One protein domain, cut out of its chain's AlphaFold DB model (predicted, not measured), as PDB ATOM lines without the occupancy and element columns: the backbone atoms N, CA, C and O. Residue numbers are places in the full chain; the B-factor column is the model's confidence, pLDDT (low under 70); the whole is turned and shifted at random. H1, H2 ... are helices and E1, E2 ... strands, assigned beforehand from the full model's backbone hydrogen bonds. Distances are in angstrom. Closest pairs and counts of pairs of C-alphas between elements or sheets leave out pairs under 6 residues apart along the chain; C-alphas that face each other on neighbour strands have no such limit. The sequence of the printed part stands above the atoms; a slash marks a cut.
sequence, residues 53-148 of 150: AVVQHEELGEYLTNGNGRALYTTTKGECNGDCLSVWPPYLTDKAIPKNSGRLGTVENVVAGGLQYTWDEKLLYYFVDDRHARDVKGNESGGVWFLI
ATOM      1  N   ALA A  53     153.351 231.445 185.613       92.88
ATOM      2  CA  ALA A  53     153.549 231.602 187.049       92.88
ATOM      3  C   ALA A  53     154.256 232.922 187.359       92.88
ATOM      4  O   ALA A  53     155.174 233.314 186.641       92.88
ATOM      5  N   VAL A  54     153.863 233.566 188.457       93.50
ATOM      6  CA  VAL A  54     154.557 234.733 189.015       93.50
ATOM      7  C   VAL A  54     155.673 234.239 189.933       93.50
ATOM      8  O   VAL A  54     155.457 233.350 190.760       93.50
ATOM      9  N   VAL A  55     156.872 234.795 189.784       93.62
ATOM     10  CA  VAL A  55     158.045 234.488 190.606       93.62
ATOM     11  C   VAL A  55     158.589 235.779 191.199       93.62
ATOM     12  O   VAL A  55     158.759 236.763 190.491       93.62
ATOM     13  N   GLN A  56     158.909 235.756 192.492       92.81
ATOM     14  CA  GLN A  56     159.526 236.881 193.185       92.81
ATOM     15  C   GLN A  56     161.055 236.863 193.034       92.81
ATOM     16  O   GLN A  56     161.696 235.824 193.211       92.81
ATOM     17  N   HIS A  57     161.640 238.028 192.758       91.12
ATOM     18  CA  HIS A  57     163.078 238.278 192.769       91.12
ATOM     19  C   HIS A  57     163.403 239.477 193.655       91.12
ATOM     20  O   HIS A  57     162.736 240.507 193.571       91.12
ATOM     21  N   GLU A  58     164.460 239.371 194.459       87.88
ATOM     22  CA  GLU A  58     164.839 240.424 195.414       87.88
ATOM     23  C   GLU A  58     165.160 241.756 194.720       87.88
ATOM     24  O   GLU A  58     164.780 242.815 195.208       87.88
ATOM     25  N   GLU A  59     165.816 241.703 193.557       90.38
ATOM     26  CA  GLU A  59     166.264 242.903 192.835       90.38
ATOM     27  C   GLU A  59     165.341 243.327 191.685       90.38
ATOM     28  O   GLU A  59     165.308 244.499 191.323       90.38
ATOM     29  N   LEU A  60     164.609 242.381 191.086       90.69
ATOM     30  CA  LEU A  60     163.863 242.607 189.838       90.69
ATOM     31  C   LEU A  60     162.354 242.721 190.065       90.69
ATOM     32  O   LEU A  60     161.635 243.007 189.112       90.69
ATOM     33  N   GLY A  61     161.886 242.497 191.297       93.12
ATOM     34  CA  GLY A  61     160.465 242.427 191.611       93.12
ATOM     35  C   GLY A  61     159.839 241.088 191.224       93.12
ATOM     36  O   GLY A  61     160.521 240.069 191.079       93.12
ATOM     37  N   GLU A  62     158.516 241.087 191.109       94.56
ATOM     38  CA  GLU A  62     157.736 239.925 190.695       94.56
ATOM     39  C   GLU A  62     157.634 239.875 189.173       94.56
ATOM     40  O   GLU A  62     157.271 240.862 188.543       94.56
ATOM     41  N   TYR A  63     157.942 238.730 188.564       95.88
ATOM     42  CA  TYR A  63     157.885 238.581 187.113       95.88
ATOM     43  C   TYR A  63     157.308 237.244 186.663       95.88
ATOM     44  O   TYR A  63     157.299 236.252 187.397       95.88
ATOM     45  N   LEU A  64     156.837 237.206 185.415       96.12
ATOM     46  CA  LEU A  64     156.228 236.015 184.834       96.12
ATOM     47  C   LEU A  64     157.246 234.999 184.309       96.12
ATOM     48  O   LEU A  64     158.225 235.319 183.631       96.12
ATOM     49  N   THR A  65     156.928 233.730 184.539       96.31
ATOM     50  CA  THR A  65     157.622 232.557 184.013       96.31
ATOM     51  C   THR A  65     156.625 231.552 183.443       96.31
ATOM     52  O   THR A  65     155.425 231.636 183.702       96.31
ATOM     53  N   ASN A  66     157.100 230.582 182.662       94.19
ATOM     54  CA  ASN A  66     156.308 229.391 182.346       94.19
ATOM     55  C   ASN A  66     156.349 228.365 183.496       94.19
ATOM     56  O   ASN A  66     157.088 228.523 184.465       94.19
ATOM     57  N   GLY A  67     155.633 227.251 183.349       91.69
ATOM     58  CA  GLY A  67     155.617 226.173 184.345       91.69
ATOM     59  C   GLY A  67     156.966 225.503 184.630       91.69
ATOM     60  O   GLY A  67     157.107 224.839 185.646       91.69
ATOM     61  N   ASN A  68     157.973 225.714 183.777       91.56
ATOM     62  CA  ASN A  68     159.347 225.245 183.985       91.56
ATOM     63  C   ASN A  68     160.267 226.332 184.578       91.56
ATOM     64  O   ASN A  68     161.481 226.141 184.641       91.56
ATOM     65  N   GLY A  69     159.730 227.495 184.962       93.62
ATOM     66  CA  GLY A  69     160.495 228.607 185.526       93.62
ATOM     67  C   GLY A  69     161.334 229.396 184.513       93.62
ATOM     68  O   GLY A  69     162.220 230.148 184.920       93.62
ATOM     69  N   ARG A  70     161.099 229.236 183.202       96.12
ATOM     70  CA  ARG A  70     161.733 230.079 182.173       96.12
ATOM     71  C   ARG A  70     161.041 231.435 182.128       96.12
ATOM     72  O   ARG A  70     159.814 231.473 182.049       96.12
ATOM     73  N   ALA A  71     161.824 232.511 182.147       97.06
ATOM     74  CA  ALA A  71     161.327 233.880 182.104       97.06
ATOM     75  C   ALA A  71     160.537 234.176 180.822       97.06
ATOM     76  O   ALA A  71     160.869 233.683 179.737       97.06
ATOM     77  N   LEU A  72     159.479 234.972 180.971       97.31
ATOM     78  CA  LEU A  72     158.632 235.443 179.882       97.31
ATOM     79  C   LEU A  72     158.783 236.954 179.717       97.31
ATOM     80  O   LEU A  72     158.805 237.712 180.688       97.31
ATOM     81  N   TYR A  73     158.852 237.376 178.461       97.31
ATOM     82  CA  TYR A  73     159.153 238.747 178.082       97.31
ATOM     83  C   TYR A  73     158.071 239.339 177.193       97.31
ATOM     84  O   TYR A  73     157.373 238.631 176.466       97.31
ATOM     85  N   THR A  74     158.011 240.664 177.206       96.38
ATOM     86  CA  THR A  74     157.281 241.486 176.243       96.38
ATOM     87  C   THR A  74     158.226 242.525 175.648       96.38
ATOM     88  O   THR A  74     159.278 242.829 176.212       96.38
ATOM     89  N   THR A  75     157.833 243.116 174.523       94.81
ATOM     90  CA  THR A  75     158.567 244.219 173.899       94.81
ATOM     91  C   THR A  75     157.705 245.466 173.752       94.81
ATOM     92  O   THR A  75     156.488 245.384 173.594       94.81
ATOM     93  N   THR A  76     158.335 246.639 173.805       92.00
ATOM     94  CA  THR A  76     157.684 247.938 173.559       92.00
ATOM     95  C   THR A  76     157.603 248.292 172.075       92.00
ATOM     96  O   THR A  76     156.883 249.218 171.706       92.00
ATOM     97  N   LYS A  77     158.315 247.560 171.207       86.50
ATOM     98  CA  LYS A  77     158.310 247.778 169.749       86.50
ATOM     99  C   LYS A  77     157.148 247.096 169.016       86.50
ATOM    100  O   LYS A  77     157.043 247.258 167.803       86.50
ATOM    101  N   GLY A  78     156.274 246.384 169.728       82.94
ATOM    102  CA  GLY A  78     155.139 245.664 169.146       82.94
ATOM    103  C   GLY A  78     155.464 244.198 168.864       82.94
ATOM    104  O   GLY A  78     156.031 243.515 169.705       82.94
ATOM    105  N   GLU A  79     155.080 243.680 167.702       83.00
ATOM    106  CA  GLU A  79     155.280 242.263 167.379       83.00
ATOM    107  C   GLU A  79     156.694 241.987 166.845       83.00
ATOM    108  O   GLU A  79     157.265 242.774 166.086       83.00
ATOM    109  N   CYS A  80     157.272 240.856 167.247       86.25
ATOM    110  CA  CYS A  80     158.587 240.404 166.806       86.25
ATOM    111  C   CYS A  80     158.440 239.509 165.574       86.25
ATOM    112  O   CYS A  80     157.813 238.459 165.652       86.25
ATOM    113  N   ASN A  81     159.041 239.914 164.451       87.38
ATOM    114  CA  ASN A  81     158.888 239.248 163.153       87.38
ATOM    115  C   ASN A  81     160.250 238.967 162.495       87.38
ATOM    116  O   ASN A  81     161.241 239.644 162.778       87.38
ATOM    117  N   GLY A  82     160.294 237.994 161.579       87.38
ATOM    118  CA  GLY A  82     161.511 237.641 160.833       87.38
ATOM    119  C   GLY A  82     162.642 237.163 161.749       87.38
ATOM    120  O   GLY A  82     162.405 236.373 162.662       87.38
ATOM    121  N   ASP A  83     163.859 237.672 161.546       88.81
ATOM    122  CA  ASP A  83     165.059 237.265 162.297       88.81
ATOM    123  C   ASP A  83     164.935 237.469 163.813       88.81
ATOM    124  O   ASP A  83     165.565 236.755 164.595       88.81
ATOM    125  N   CYS A  84     164.070 238.395 164.239       90.50
ATOM    126  CA  CYS A  84     163.769 238.620 165.645       90.50
ATOM    127  C   CYS A  84     163.292 237.330 166.337       90.50
ATOM    128  O   CYS A  84     163.710 237.060 167.462       90.50
ATOM    129  N   LEU A  85     162.510 236.489 165.647       91.69
ATOM    130  CA  LEU A  85     161.955 235.244 166.192       91.69
ATOM    131  C   LEU A  85     163.020 234.186 166.500       91.69
ATOM    132  O   LEU A  85     162.779 233.295 167.311       91.69
ATOM    133  N   SER A  86     164.206 234.286 165.890       92.75
ATOM    134  CA  SER A  86     165.327 233.385 166.194       92.75
ATOM    135  C   SER A  86     165.941 233.675 167.564       92.75
ATOM    136  O   SER A  86     166.491 232.780 168.200       92.75
ATOM    137  N   VAL A  87     165.844 234.927 168.022       95.56
ATOM    138  CA  VAL A  87     166.358 235.384 169.323       95.56
ATOM    139  C   VAL A  87     165.247 235.428 170.371       95.56
ATOM    140  O   VAL A  87     165.482 235.109 171.538       95.56
ATOM    141  N   TRP A  88     164.034 235.764 169.931       96.12
ATOM    142  CA  TRP A  88     162.838 235.917 170.750       96.12
ATOM    143  C   TRP A  88     161.716 234.986 170.284       96.12
ATOM    144  O   TRP A  88     160.750 235.441 169.663       96.12
ATOM    145  N   PRO A  89     161.818 233.669 170.540       95.12
ATOM    146  CA  PRO A  89     160.774 232.737 170.149       95.12
ATOM    147  C   PRO A  89     159.458 233.038 170.883       95.12
ATOM    148  O   PRO A  89     159.476 233.284 172.093       95.12
ATOM    149  N   PRO A  90     158.302 232.986 170.206       95.81
ATOM    150  CA  PRO A  90     157.011 233.227 170.834       95.81
ATOM    151  C   PRO A  90     156.641 232.083 171.779       95.81
ATOM    152  O   PRO A  90     156.949 230.915 171.524       95.81
ATOM    153  N   TYR A  91     155.941 232.403 172.866       95.44
ATOM    154  CA  TYR A  91     155.400 231.391 173.764       95.44
ATOM    155  C   TYR A  91     154.057 230.870 173.233       95.44
ATOM    156  O   TYR A  91     153.002 231.469 173.458       95.44
ATOM    157  N   LEU A  92     154.122 229.770 172.483       93.88
ATOM    158  CA  LEU A  92     152.985 229.191 171.764       93.88
ATOM    159  C   LEU A  92     152.198 228.156 172.580       93.88
ATOM    160  O   LEU A  92     152.709 227.548 173.521       93.88
ATOM    161  N   THR A  93     150.956 227.927 172.160       91.94
ATOM    162  CA  THR A  93     150.029 226.924 172.686       91.94
ATOM    163  C   THR A  93     149.098 226.381 171.608       91.94
ATOM    164  O   THR A  93     148.868 227.006 170.575       91.94
ATOM    165  N   ASP A  94     148.544 225.203 171.867       88.88
ATOM    166  CA  ASP A  94     147.486 224.564 171.088       88.88
ATOM    167  C   ASP A  94     146.083 224.835 171.664       88.88
ATOM    168  O   ASP A  94     145.074 224.567 171.010       88.88
ATOM    169  N   LYS A  95     146.000 225.388 172.880       88.56
ATOM    170  CA  LYS A  95     144.740 225.641 173.585       88.56
ATOM    171  C   LYS A  95     144.414 227.124 173.604       88.56
ATOM    172  O   LYS A  95     145.082 227.905 174.279       88.56
ATOM    173  N   ALA A  96     143.326 227.491 172.933       88.19
ATOM    174  CA  ALA A  96     142.784 228.837 173.027       88.19
ATOM    175  C   ALA A  96     142.271 229.115 174.444       88.19
ATOM    176  O   ALA A  96     141.499 228.332 175.005       88.19
ATOM    177  N   ILE A  97     142.669 230.256 174.998       88.12
ATOM    178  CA  ILE A  97     142.089 230.793 176.224       88.12
ATOM    179  C   ILE A  97     140.974 231.768 175.823       88.12
ATOM    180  O   ILE A  97     141.223 232.682 175.030       88.12
ATOM    181  N   PRO A  98     139.741 231.598 176.340       79.19
ATOM    182  CA  PRO A  98     138.641 232.505 176.044       79.19
ATOM    183  C   PRO A  98     139.001 233.955 176.373       79.19
ATOM    184  O   PRO A  98     139.577 234.241 177.428       79.19
ATOM    185  N   LYS A  99     138.596 234.884 175.502       67.25
ATOM    186  CA  LYS A  99     138.643 236.318 175.808       67.25
ATOM    187  C   LYS A  99     137.855 236.563 177.105       67.25
ATOM    188  O   LYS A  99     136.751 236.041 177.244       67.25
ATOM    189  N   ASN A 100     138.425 237.344 178.029       70.88
ATOM    190  CA  ASN A 100     137.916 237.641 179.382       70.88
ATOM    191  C   ASN A 100     138.211 236.603 180.481       70.88
ATOM    192  O   ASN A 100     137.607 236.665 181.549       70.88
ATOM    193  N   SER A 101     139.171 235.697 180.281       78.31
ATOM    194  CA  SER A 101     139.635 234.772 181.337       78.31
ATOM    195  C   SER A 101     140.566 235.437 182.372       78.31
ATOM    196  O   SER A 101     141.320 234.756 183.063       78.31
ATOM    197  N   GLY A 102     140.530 236.769 182.474       86.44
ATOM    198  CA  GLY A 102     141.479 237.582 183.229       86.44
ATOM    199  C   GLY A 102     142.604 238.122 182.344       86.44
ATOM    200  O   GLY A 102     142.380 238.436 181.176       86.44
ATOM    201  N   ARG A 103     143.801 238.242 182.927       91.38
ATOM    202  CA  ARG A 103     144.994 238.827 182.287       91.38
ATOM    203  C   ARG A 103     145.608 237.901 181.240       91.38
ATOM    204  O   ARG A 103     146.111 238.372 180.224       91.38
ATOM    205  N   LEU A 104     145.544 236.590 181.477       92.44
ATOM    206  CA  LEU A 104     146.052 235.574 180.562       92.44
ATOM    207  C   LEU A 104     145.070 235.350 179.407       92.44
ATOM    208  O   LEU A 104     143.888 235.073 179.621       92.44
ATOM    209  N   GLY A 105     145.581 235.408 178.184       92.94
ATOM    210  CA  GLY A 105     144.825 235.161 176.965       92.94
ATOM    211  C   GLY A 105     145.654 234.450 175.905       92.94
ATOM    212  O   GLY A 105     146.796 234.050 176.136       92.94
ATOM    213  N   THR A 106     145.059 234.283 174.728       93.81
ATOM    214  CA  THR A 106     145.757 233.798 173.534       93.81
ATOM    215  C   THR A 106     145.325 234.582 172.308       93.81
ATOM    216  O   THR A 106     144.149 234.931 172.183       93.81
ATOM    217  N   VAL A 107     146.248 234.794 171.378       92.31
ATOM    218  CA  VAL A 107     145.980 235.379 170.061       92.31
ATOM    219  C   VAL A 107     146.586 234.504 168.971       92.31
ATOM    220  O   VAL A 107     147.566 233.801 169.206       92.31
ATOM    221  N   GLU A 108     145.985 234.513 167.786       90.94
ATOM    222  CA  GLU A 108     146.548 233.836 166.623       90.94
ATOM    223  C   GLU A 108     147.828 234.555 166.184       90.94
ATOM    224  O   GLU A 108     147.814 235.754 165.909       90.94
ATOM    225  N   ASN A 109     148.943 233.827 166.146       85.94
ATOM    226  CA  ASN A 109     150.206 234.349 165.654       85.94
ATOM    227  C   ASN A 109     150.348 233.974 164.177       85.94
ATOM    228  O   ASN A 109     150.638 232.831 163.829       85.94
ATOM    229  N   VAL A 110     150.157 234.961 163.304       80.69
ATOM    230  CA  VAL A 110     150.187 234.771 161.846       80.69
ATOM    231  C   VAL A 110     151.608 234.495 161.329       80.69
ATOM    232  O   VAL A 110     151.770 233.896 160.270       80.69
ATOM    233  N   VAL A 111     152.644 234.909 162.066       81.00
ATOM    234  CA  VAL A 111     154.047 234.841 161.623       81.00
ATOM    235  C   VAL A 111     154.713 233.531 162.034       81.00
ATOM    236  O   VAL A 111     155.336 232.872 161.207       81.00
ATOM    237  N   ALA A 112     154.579 233.139 163.299       80.12
ATOM    238  CA  ALA A 112     155.090 231.869 163.810       80.12
ATOM    239  C   ALA A 112     154.133 230.694 163.553       80.12
ATOM    240  O   ALA A 112     154.559 229.540 163.564       80.12
ATOM    241  N   GLY A 113     152.854 230.989 163.305       81.75
ATOM    242  CA  GLY A 113     151.784 230.004 163.234       81.75
ATOM    243  C   GLY A 113     151.290 229.578 164.620       81.75
ATOM    244  O   GLY A 113     152.046 229.512 165.589       81.75
ATOM    245  N   GLY A 114     149.998 229.254 164.708       88.31
ATOM    246  CA  GLY A 114     149.364 228.766 165.935       88.31
ATOM    247  C   GLY A 114     148.875 229.876 166.868       88.31
ATOM    248  O   GLY A 114     148.668 231.014 166.451       88.31
ATOM    249  N   LEU A 115     148.649 229.530 168.138       93.31
ATOM    250  CA  LEU A 115     148.203 230.473 169.163       93.31
ATOM    251  C   LEU A 115     149.380 230.857 170.053       93.31
ATOM    252  O   LEU A 115     150.112 229.991 170.522       93.31
ATOM    253  N   GLN A 116     149.544 232.144 170.321       94.69
ATOM    254  CA  GLN A 116     150.530 232.665 171.261       94.69
ATOM    255  C   GLN A 116     149.836 233.141 172.529       94.69
ATOM    256  O   GLN A 116     148.770 233.758 172.460       94.69
ATOM    257  N   TYR A 117     150.448 232.882 173.683       94.62
ATOM    258  CA  TYR A 117     149.967 233.429 174.943       94.62
ATOM    259  C   TYR A 117     150.122 234.947 174.996       94.62
ATOM    260  O   TYR A 117     151.102 235.518 174.509       94.62
ATOM    261  N   THR A 118     149.156 235.584 175.647       93.69
ATOM    262  CA  THR A 118     149.181 237.006 175.969       93.69
ATOM    263  C   THR A 118     148.955 237.236 177.450       93.69
ATOM    264  O   THR A 118     148.270 236.455 178.110       93.69
ATOM    265  N   TRP A 119     149.520 238.321 177.968       93.25
ATOM    266  CA  TRP A 119     149.261 238.804 179.318       93.25
ATOM    267  C   TRP A 119     148.933 240.293 179.273       93.25
ATOM    268  O   TRP A 119     149.747 241.074 178.786       93.25
ATOM    269  N   ASP A 120     147.739 240.683 179.722       91.31
ATOM    270  CA  ASP A 120     147.194 242.040 179.540       91.31
ATOM    271  C   ASP A 120     147.357 242.541 178.101       91.31
ATOM    272  O   ASP A 120     147.902 243.615 177.848       91.31
ATOM    273  N   GLU A 121     146.952 241.705 177.142       89.81
ATOM    274  CA  GLU A 121     147.037 241.992 175.702       89.81
ATOM    275  C   GLU A 121     148.472 242.118 175.144       89.81
ATOM    276  O   GLU A 121     148.650 242.372 173.954       89.81
ATOM    277  N   LYS A 122     149.508 241.864 175.954       92.25
ATOM    278  CA  LYS A 122     150.911 241.837 175.514       92.25
ATOM    279  C   LYS A 122     151.329 240.435 175.097       92.25
ATOM    280  O   LYS A 122     151.076 239.471 175.815       92.25
ATOM    281  N   LEU A 123     152.000 240.325 173.953       94.31
ATOM    282  CA  LEU A 123     152.530 239.064 173.435       94.31
ATOM    283  C   LEU A 123     153.677 238.530 174.305       94.31
ATOM    284  O   LEU A 123     154.607 239.271 174.622       94.31
ATOM    285  N   LEU A 124     153.629 237.236 174.638       95.44
ATOM    286  CA  LEU A 124     154.636 236.576 175.473       95.44
ATOM    287  C   LEU A 124     155.730 235.911 174.636       95.44
ATOM    288  O   LEU A 124     155.435 235.097 173.758       95.44
ATOM    289  N   TYR A 125     156.991 236.192 174.954       96.75
ATOM    290  CA  TYR A 125     158.160 235.627 174.279       96.75
ATOM    291  C   TYR A 125     159.136 234.982 175.264       96.75
ATOM    292  O   TYR A 125     159.201 235.351 176.436       96.75
ATOM    293  N   TYR A 126     159.930 234.045 174.757       97.06
ATOM    294  CA  TYR A 126     161.150 233.560 175.390       97.06
ATOM    295  C   TYR A 126     162.367 234.318 174.875       97.06
ATOM    296  O   TYR A 126     162.328 234.892 173.793       97.06
ATOM    297  N   PHE A 127     163.474 234.220 175.607       97.50
ATOM    298  CA  PHE A 127     164.794 234.598 175.120       97.50
ATOM    299  C   PHE A 127     165.644 233.347 174.868       97.50
ATOM    300  O   PHE A 127     165.655 232.416 175.678       97.50
ATOM    301  N   VAL A 128     166.334 233.292 173.727       96.62
ATOM    302  CA  VAL A 128     167.071 232.090 173.290       96.62
ATOM    303  C   VAL A 128     168.246 231.719 174.209       96.62
ATOM    304  O   VAL A 128     168.544 230.534 174.373       96.62
ATOM    305  N   ASP A 129     168.878 232.700 174.858       96.38
ATOM    306  CA  ASP A 129     170.028 232.467 175.746       96.38
ATOM    307  C   ASP A 129     169.642 232.183 177.210       96.38
ATOM    308  O   ASP A 129     170.515 231.845 178.025       96.38
ATOM    309  N   ASP A 130     168.344 232.238 177.531       96.12
ATOM    310  CA  ASP A 130     167.795 231.789 178.812       96.12
ATOM    311  C   ASP A 130     167.526 230.280 178.752       96.12
ATOM    312  O   ASP A 130     166.470 229.804 178.304       96.12
ATOM    313  N   ARG A 131     168.537 229.516 179.175       93.00
ATOM    314  CA  ARG A 131     168.574 228.050 179.063       93.00
ATOM    315  C   ARG A 131     168.127 227.350 180.339       93.00
ATOM    316  O   ARG A 131     167.721 226.193 180.272       93.00
ATOM    317  N   HIS A 132     168.183 228.037 181.474       93.19
ATOM    318  CA  HIS A 132     167.809 227.499 182.776       93.19
ATOM    319  C   HIS A 132     166.659 228.295 183.389       93.19
ATOM    320  O   HIS A 132     166.379 229.432 183.006       93.19
ATOM    321  N   ALA A 133     165.979 227.685 184.359       92.31
ATOM    322  CA  ALA A 133     165.004 228.401 185.167       92.31
ATOM    323  C   ALA A 133     165.680 229.584 185.878       92.31
ATOM    324  O   ALA A 133     166.811 229.450 186.345       92.31
ATOM    325  N   ARG A 134     164.967 230.709 185.986       90.81
ATOM    326  CA  ARG A 134     165.461 231.983 186.547       90.81
ATOM    327  C   ARG A 134     166.564 232.684 185.744       90.81
ATOM    328  O   ARG A 134     167.017 233.740 186.179       90.81
ATOM    329  N   ASP A 135     166.981 232.160 184.588       95.75
ATOM    330  CA  ASP A 135     167.760 232.969 183.648       95.75
ATOM    331  C   ASP A 135     166.873 234.133 183.171       95.75
ATOM    332  O   ASP A 135     165.740 233.916 182.735       95.75
ATOM    333  N   VAL A 136     167.390 235.359 183.297       96.38
ATOM    334  CA  VAL A 136     166.690 236.611 182.951       96.38
ATOM    335  C   VAL A 136     167.541 237.518 182.048       96.38
ATOM    336  O   VAL A 136     167.456 238.745 182.098       96.38
ATOM    337  N   LYS A 137     168.424 236.928 181.231       96.12
ATOM    338  CA  LYS A 137     169.446 237.667 180.460       96.12
ATOM    339  C   LYS A 137     168.846 238.523 179.349       96.12
ATOM    340  O   LYS A 137     169.515 239.416 178.839       96.12
ATOM    341  N   GLY A 138     167.609 238.227 178.955       94.75
ATOM    342  CA  GLY A 138     166.870 239.005 177.972       94.75
ATOM    343  C   GLY A 138     166.356 240.338 178.519       94.75
ATOM    344  O   GLY A 138     166.008 241.222 177.736       94.75
ATOM    345  N   ASN A 139     166.303 240.511 179.842       96.38
ATOM    346  CA  ASN A 139     165.763 241.731 180.425       96.38
ATOM    347  C   ASN A 139     166.588 242.952 179.995       96.38
ATOM    348  O   ASN A 139     167.815 242.914 179.997       96.38
ATOM    349  N   GLU A 140     165.899 244.021 179.597       95.31
ATOM    350  CA  GLU A 140     166.470 245.274 179.080       95.31
ATOM    351  C   GLU A 140     167.291 245.132 177.790       95.31
ATOM    352  O   GLU A 140     167.928 246.088 177.333       95.31
ATOM    353  N   SER A 141     167.235 243.972 177.132       95.62
ATOM    354  CA  SER A 141     167.948 243.750 175.880       95.62
ATOM    355  C   SER A 141     167.504 244.761 174.818       95.62
ATOM    356  O   SER A 141     166.317 244.944 174.526       95.62
ATOM    357  N   GLY A 142     168.477 245.497 174.275       91.00
ATOM    358  CA  GLY A 142     168.249 246.568 173.303       91.00
ATOM    359  C   GLY A 142     167.341 247.709 173.789       91.00
ATOM    360  O   GLY A 142     166.825 248.447 172.949       91.00
ATOM    361  N   GLY A 143     167.102 247.829 175.104       94.25
ATOM    362  CA  GLY A 143     166.217 248.831 175.710       94.25
ATOM    363  C   GLY A 143     164.740 248.693 175.332       94.25
ATOM    364  O   GLY A 143     163.975 249.643 175.500       94.25
ATOM    365  N   VAL A 144     164.343 247.557 174.753       94.88
ATOM    366  CA  VAL A 144     162.985 247.345 174.222       94.88
ATOM    367  C   VAL A 144     162.340 246.056 174.713       94.88
ATOM    368  O   VAL A 144     161.131 245.923 174.563       94.88
ATOM    369  N   TRP A 145     163.115 245.142 175.299       96.50
ATOM    370  CA  TRP A 145     162.645 243.875 175.855       96.50
ATOM    371  C   TRP A 145     162.630 243.925 177.373       96.50
ATOM    372  O   TRP A 145     163.617 244.319 177.988       96.50
ATOM    373  N   PHE A 146     161.519 243.514 177.974       96.75
ATOM    374  CA  PHE A 146     161.319 243.613 179.414       96.75
ATOM    375  C   PHE A 146     160.608 242.380 179.949       96.75
ATOM    376  O   PHE A 146     159.733 241.815 179.284       96.75
ATOM    377  N   LEU A 147     160.973 241.992 181.171       96.81
ATOM    378  CA  LEU A 147     160.173 241.067 181.963       96.81
ATOM    379  C   LEU A 147     158.769 241.638 182.167       96.81
ATOM    380  O   LEU A 147     158.581 242.849 182.316       96.81
ATOM    381  N   ILE A 148     157.778 240.756 182.190       95.06
ATOM    382  CA  ILE A 148     156.421 241.158 182.550       95.06
ATOM    383  C   ILE A 148     156.323 241.145 184.061       95.06
ATOM    384  O   ILE A 148     156.447 240.085 184.668       95.06
TER     385      ILE A 148
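AT A GLANCE: This is residues 53 to 148 of the 150 residues of an uncharacterized protein of bacterium (UniProt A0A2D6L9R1). With little regular structure, this rounded, compact body is mostly loops; hairpins E1-E2 and E4-E5 sit toward different sides, and E3, paired with E6, is nearest the middle. The printed part has 96 residues, in order E1 E2 E3 H1 E4 E5 E6, and is mostly strand, though named elements hold only 30. The radius of gyration of the C-alphas is 12.7 A, the spans 33 by 30 by 22 A.

IN THESE COORDINATES: E1, residues 53 to 57, begins at C-alpha 53 (153.549, 231.602, 187.049); E2 is residues 61 to 65. E4, residues 104 to 108, is 14.1 A long from first to last C-alpha; E5 is residues 115 to 119. E3 is residues 73 to 75, H1 84 to 87, E6 145 to 147, ending at C-alpha 147 (160.173, 241.067, 181.963).

HOW THE PARTS SIT: Within hydrogen-bond range in the antiparallel pairs are N 55 and O 63 of hairpin E1 and E2, 2.8 A, N 74 and O 146 of E3 and E6, 2.9 A, and N 105 and O 118 of hairpin E4 and E5, 2.9 A. The closest C-alphas of E2 and E6, Tyr 63 and Leu 147, are 6.2 A apart. E4 and E5 are apart from E1, E2, E3 and E6. H1, too short for an O i to N i+4 pair, is apart from E1.

THE WHOLE: The farthest C-alphas, Glu 58 and Val 110, are 37.1 A apart. The printed part has no cut; links H1 to E4 and E5 to E6 are long. Residue 99 is under pLDDT 70.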